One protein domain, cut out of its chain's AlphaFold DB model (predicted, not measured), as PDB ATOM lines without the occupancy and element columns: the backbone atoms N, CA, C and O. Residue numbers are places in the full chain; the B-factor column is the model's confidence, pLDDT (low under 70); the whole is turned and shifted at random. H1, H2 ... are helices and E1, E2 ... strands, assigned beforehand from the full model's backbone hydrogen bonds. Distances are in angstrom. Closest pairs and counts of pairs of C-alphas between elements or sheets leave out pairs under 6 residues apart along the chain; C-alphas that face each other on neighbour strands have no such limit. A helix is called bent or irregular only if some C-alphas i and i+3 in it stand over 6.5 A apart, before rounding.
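AT A GLANCE: This is residues 50 to 90 of the 95 residues of an uncharacterized protein of Lachnospiraceae bacterium (UniProt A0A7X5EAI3). A narrow three-stranded sheet makes one part of a rod, with E1 in the middle between its hairpin partner E2 and the short strand E3, and a small helix, H1, lies off the sheet beyond the end where E2 finishes. The rod's length runs from the turn of the hairpin E1 and E2 at one end to the last residue of H1 at the other, and from there the chain folds back to lay E3 beside the first half of E1. The printed part has 41 residues with three named strands and one named helix, in the order E1, E2, H1, E3; the sheet's order is E2, E1, E3, it is mixed, and the class is mixed, helices and strands. The whole is loose, with a radius of gyration of the C-alphas of 12.1 A, and spans 36 by 16 by 14 A.

HOW THE PARTS SIT: Begin with E1, residues 52 to 58, the inner strand of the sheet. A tight link leads to E2, residues 62 to 68, an edge strand and its antiparallel neighbour in a hairpin, with 156 degrees between their directions. Look at C-alphas 63 and 57, which face each other at 4.1 A, then at N 54 and O 66, within hydrogen-bond range at 2.9 A, and N 68 and O 52 at 2.8 A. Another tight link leads to H1, residues 71 to 79, which is not on the sheet; H1 and E1 are apart. In H1, 3 of 5 O i to N i+4 pairs are within hydrogen-bond range, and 4 of 6 O i to N i+3 pairs. A short link brings you to E3, residues 86 to 89, the other edge strand, parallel to E1 at 14 degrees. C-alphas 52 and 86 face each other at 4.7 A, and N 53 and O 86 are within hydrogen-bond range at 2.8 A.

IN THESE COORDINATES: Find C-alpha 52 at (162.681, -34.211, -167.100); from there E1 runs 17.9 A to C-alpha 58 at (173.144, -26.354, -154.947). E2 runs 18.9 A from C-alpha 62 to C-alpha 68. H1 runs 13.5 A from Arg 71 to Ala 79, and it is not bent. E3 runs 10.0 A from Asn 86 to C-alpha 89 at (166.716, -36.349, -158.124).

THE WHOLE: The two C-alphas farthest apart are those of Pro 59 and Ala 79, at 36.7 A, while the first and last printed C-alphas, of Ile 50 and Lys 90, are 18.5 A apart. The printed part has no cut and no long link. Its mean pLDDT is 80.9, and no printed residue is under 70.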
ATOM      1  N   ILE A  50     157.222 -35.957-171.192       75.00
ATOM      2  CA  ILE A  50     157.506 -34.677-171.842       75.00
ATOM      3  C   ILE A  50     158.608 -33.981-171.039       75.00
ATOM      4  O   ILE A  50     158.359 -33.059-170.270       75.00
ATOM      5  N   GLY A  51     159.839 -34.467-171.190       80.06
ATOM      6  CA  GLY A  51     161.010 -33.919-170.513       80.06
ATOM      7  C   GLY A  51     161.222 -34.419-169.080       80.06
ATOM      8  O   GLY A  51     160.519 -35.303-168.573       80.06
ATOM      9  N   ASN A  52     162.237 -33.843-168.439       83.19
ATOM     10  CA  ASN A  52     162.681 -34.211-167.100       83.19
ATOM     11  C   ASN A  52     162.471 -33.052-166.122       83.19
ATOM     12  O   ASN A  52     162.896 -31.928-166.379       83.19
ATOM     13  N   LEU A  53     161.867 -33.335-164.972       86.19
ATOM     14  CA  LEU A  53     161.898 -32.443-163.820       86.19
ATOM     15  C   LEU A  53     163.115 -32.816-162.978       86.19
ATOM     16  O   LEU A  53     163.156 -33.899-162.391       86.19
ATOM     17  N   VAL A  54     164.107 -31.937-162.951       83.75
ATOM     18  CA  VAL A  54     165.357 -32.167-162.234       83.75
ATOM     19  C   VAL A  54     165.304 -31.431-160.904       83.75
ATOM     20  O   VAL A  54     165.048 -30.227-160.867       83.75
ATOM     21  N   ILE A  55     165.552 -32.167-159.823       84.12
ATOM     22  CA  ILE A  55     165.792 -31.610-158.492       84.12
ATOM     23  C   ILE A  55     167.310 -31.554-158.321       84.12
ATOM     24  O   ILE A  55     167.979 -32.593-158.361       84.12
ATOM     25  N   ALA A  56     167.847 -30.346-158.198       81.69
ATOM     26  CA  ALA A  56     169.258 -30.095-157.945       81.69
ATOM     27  C   ALA A  56     169.422 -29.533-156.533       81.69
ATOM     28  O   ALA A  56     168.579 -28.769-156.073       81.69
ATOM     29  N   ASP A  57     170.494 -29.934-155.858       81.69
ATOM     30  CA  ASP A  57     170.882 -29.386-154.562       81.69
ATOM     31  C   ASP A  57     172.157 -28.581-154.774       81.69
ATOM     32  O   ASP A  57     173.212 -29.150-155.070       81.69
ATOM     33  N   ASP A  58     172.022 -27.258-154.753       77.19
ATOM     34  CA  ASP A  58     173.144 -26.354-154.947       77.19
ATOM     35  C   ASP A  58     173.691 -25.921-153.584       77.19
ATOM     36  O   ASP A  58     172.919 -25.520-152.710       77.19
ATOM     37  N   PRO A  59     175.011 -26.026-153.365       72.19
ATOM     38  CA  PRO A  59     175.613 -25.699-152.081       72.19
ATOM     39  C   PRO A  59     175.457 -24.224-151.677       72.19
ATOM     40  O   PRO A  59     175.570 -23.939-150.485       72.19
ATOM     41  N   GLU A  60     175.213 -23.305-152.617       79.88
ATOM     42  CA  GLU A  60     175.034 -21.878-152.314       79.88
ATOM     43  C   GLU A  60     173.558 -21.469-152.224       79.88
ATOM     44  O   GLU A  60     173.178 -20.758-151.292       79.88
ATOM     45  N   ASP A  61     172.720 -21.964-153.136       75.56
ATOM     46  CA  ASP A  61     171.308 -21.555-153.246       75.56
ATOM     47  C   ASP A  61     170.312 -22.537-152.593       75.56
ATOM     48  O   ASP A  61     169.119 -22.238-152.465       75.56
ATOM     49  N   GLY A  62     170.783 -23.703-152.142       78.50
ATOM     50  CA  GLY A  62     169.947 -24.780-151.613       78.50
ATOM     51  C   GLY A  62     169.203 -25.563-152.706       78.50
ATOM     52  O   GLY A  62     169.476 -25.417-153.901       78.50
ATOM     53  N   PRO A  63     168.247 -26.432-152.327       82.69
ATOM     54  CA  PRO A  63     167.571 -27.303-153.276       82.69
ATOM     55  C   PRO A  63     166.593 -26.532-154.169       82.69
ATOM     56  O   PRO A  63     165.639 -25.919-153.684       82.69
ATOM     57  N   TYR A  64     166.772 -26.638-155.487       83.12
ATOM     58  CA  TYR A  64     165.880 -26.049-156.483       83.12
ATOM     59  C   TYR A  64     165.443 -27.049-157.557       83.12
ATOM     60  O   TYR A  64     166.049 -28.096-157.789       83.12
ATOM     61  N   MET A  65     164.336 -26.716-158.221       86.69
ATOM     62  CA  MET A  65     163.736 -27.531-159.273       86.69
ATOM     63  C   MET A  65     163.709 -26.774-160.588       86.69
ATOM     64  O   MET A  65     163.239 -25.637-160.646       86.69
ATOM     65  N   PHE A  66     164.142 -27.435-161.655       88.00
ATOM     66  CA  PHE A  66     163.997 -26.911-163.005       88.00
ATOM     67  C   PHE A  66     163.519 -27.987-163.970       88.00
ATOM     68  O   PHE A  66     163.696 -29.191-163.769       88.00
ATOM     69  N   LEU A  67     162.863 -27.520-165.023       88.62
ATOM     70  CA  LEU A  67     162.185 -28.358-165.988       88.62
ATOM     71  C   LEU A  67     162.965 -28.351-167.304       88.62
ATOM     72  O   LEU A  67     163.077 -27.319-167.965       88.62
ATOM     73  N   GLU A  68     163.502 -29.507-167.679       86.62
ATOM     74  CA  GLU A  68     164.222 -29.718-168.931       86.62
ATOM     75  C   GLU A  68     163.262 -30.295-169.979       86.62
ATOM     76  O   GLU A  68     162.873 -31.461-169.908       86.62
ATOM     77  N   ILE A  69     162.862 -29.474-170.956       86.25
ATOM     78  CA  ILE A  69     161.951 -29.866-172.043       86.25
ATOM     79  C   ILE A  69     162.585 -29.523-173.393       86.25
ATOM     80  O   ILE A  69     163.130 -28.433-173.581       86.25
ATOM     81  N   SER A  70     162.480 -30.436-174.363       83.44
ATOM     82  CA  SER A  70     162.939 -30.188-175.731       83.44
ATOM     83  C   SER A  70     162.030 -29.177-176.448       83.44
ATOM     84  O   SER A  70     160.828 -29.114-176.200       83.44
ATOM     85  N   ARG A  71     162.557 -28.400-177.405       82.19
ATOM     86  CA  ARG A  71     161.725 -27.439-178.165       82.19
ATOM     87  C   ARG A  71     160.539 -28.094-178.885       82.19
ATOM     88  O   ARG A  71     159.497 -27.464-179.010       82.19
ATOM     89  N   LEU A  72     160.695 -29.344-179.321       77.31
ATOM     90  CA  LEU A  72     159.634 -30.122-179.969       77.31
ATOM     91  C   LEU A  72     158.518 -30.499-178.983       77.31
ATOM     92  O   LEU A  72     157.344 -30.548-179.343       77.31
ATOM     93  N   ASP A  73     158.878 -30.723-177.724       79.81
ATOM     94  CA  ASP A  73     157.951 -31.109-176.664       79.81
ATOM     95  C   ASP A  73     157.218 -29.911-176.045       79.81
ATOM     96  O   ASP A  73     156.123 -30.077-175.510       79.81
ATOM     97  N   ILE A  74     157.751 -28.690-176.182       81.50
ATOM     98  CA  ILE A  74     157.073 -27.450-175.757       81.50
ATOM     99  C   ILE A  74     155.742 -27.261-176.496       81.50
ATOM    100  O   ILE A  74     154.746 -26.861-175.888       81.50
ATOM    101  N   GLU A  75     155.688 -27.568-177.796       81.44
ATOM    102  CA  GLU A  75     154.440 -27.474-178.566       81.44
ATOM    103  C   GLU A  75     153.393 -28.474-178.061       81.44
ATOM    104  O   GLU A  75     152.218 -28.129-177.914       81.44
ATOM    105  N   ARG A  76     153.826 -29.692-177.707       74.12
ATOM    106  CA  ARG A  76     152.964 -30.719-177.102       74.12
ATOM    107  C   ARG A  76     152.475 -30.302-175.718       74.12
ATOM    108  O   ARG A  76     151.300 -30.496-175.413       74.12
ATOM    109  N   LEU A  77     153.347 -29.689-174.918       78.12
ATOM    110  CA  LEU A  77     153.022 -29.166-173.592       78.12
ATOM    111  C   LEU A  77     151.948 -28.074-173.663       78.12
ATOM    112  O   LEU A  77     151.042 -28.046-172.839       78.12
ATOM    113  N   ARG A  78     152.005 -27.205-174.680       76.38
ATOM    114  CA  ARG A  78     151.001 -26.151-174.883       76.38
ATOM    115  C   ARG A  78     149.640 -26.703-175.320       76.38
ATOM    116  O   ARG A  78     148.615 -26.093-175.026       76.38
ATOM    117  N   ALA A  79     149.622 -27.829-176.028       79.25
ATOM    118  CA  ALA A  79     148.399 -28.440-176.544       79.25
ATOM    119  C   ALA A  79     147.655 -29.315-175.518       79.25
ATOM    120  O   ALA A  79     146.498 -29.667-175.748       79.25
ATOM    121  N   GLN A  80     148.297 -29.697-174.409       74.69
ATOM    122  CA  GLN A  80     147.753 -30.650-173.440       74.69
ATOM    123  C   GLN A  80     147.563 -30.009-172.062       74.69
ATOM    124  O   GLN A  80     148.443 -29.332-171.549       74.69
ATOM    125  N   ALA A  81     146.420 -30.273-171.424       73.38
ATOM    126  CA  ALA A  81     146.123 -29.766-170.080       73.38
ATOM    127  C   ALA A  81     146.915 -30.480-168.967       73.38
ATOM    128  O   ALA A  81     146.992 -29.997-167.840       73.38
ATOM    129  N   THR A  82     147.474 -31.659-169.243       75.94
ATOM    130  CA  THR A  82     148.240 -32.446-168.271       75.94
ATOM    131  C   THR A  82     149.310 -33.236-169.003       75.94
ATOM    132  O   THR A  82     149.028 -33.853-170.027       75.94
ATOM    133  N   VAL A  83     150.527 -33.228-168.462       79.44
ATOM    134  CA  VAL A  83     151.693 -33.891-169.049       79.44
ATOM    135  C   VAL A  83     152.364 -34.795-168.024       79.44
ATOM    136  O   VAL A  83     152.316 -34.542-166.819       79.44
ATOM    137  N   LYS A  84     153.001 -35.861-168.503       83.25
ATOM    138  CA  LYS A  84     153.821 -36.738-167.670       83.25
ATOM    139  C   LYS A  84     155.267 -36.264-167.736       83.25
ATOM    140  O   LYS A  84     155.807 -36.168-168.829       83.25
ATOM    141  N   LEU A  85     155.883 -36.013-166.587       85.06
ATOM    142  CA  LEU A  85     157.297 -35.656-166.473       85.06
ATOM    143  C   LEU A  85     158.070 -36.813-165.849       85.06
ATOM    144  O   LEU A  85     157.537 -37.534-164.999       85.06
ATOM    145  N   ASN A  86     159.320 -36.990-166.259       84.69
ATOM    146  CA  ASN A  86     160.230 -37.896-165.576       84.69
ATOM    147  C   ASN A  86     160.964 -37.127-164.472       84.69
ATOM    148  O   ASN A  86     161.585 -36.107-164.749       84.69
ATOM    149  N   VAL A  87     160.872 -37.577-163.223       83.56
ATOM    150  CA  VAL A  87     161.483 -36.865-162.091       83.56
ATOM    151  C   VAL A  87     162.853 -37.463-161.810       83.56
ATOM    152  O   VAL A  87     162.963 -38.661-161.554       83.56
ATOM    153  N   VAL A  88     163.887 -36.626-161.858       83.94
ATOM    154  CA  VAL A  88     165.277 -37.012-161.600       83.94
ATOM    155  C   VAL A  88     165.781 -36.224-160.396       83.94
ATOM    156  O   VAL A  88     165.912 -35.004-160.458       83.94
ATOM    157  N   ASP A  89     166.076 -36.925-159.306       83.56
ATOM    158  CA  ASP A  89     166.716 -36.349-158.124       83.56
ATOM    159  C   ASP A  89     168.234 -36.509-158.261       83.56
ATOM    160  O   ASP A  89     168.753 -37.624-158.183       83.56
ATOM    161  N   LYS A  90     168.941 -35.406-158.526       76.19
ATOM    162  CA  LYS A  90     170.410 -35.404-158.618       76.19
ATOM    163  C   LYS A  90     171.090 -35.145-157.271       76.19
ATOM    164  O   LYS A  90     172.308 -35.281-157.194       76.19
TER     165      LYS A  90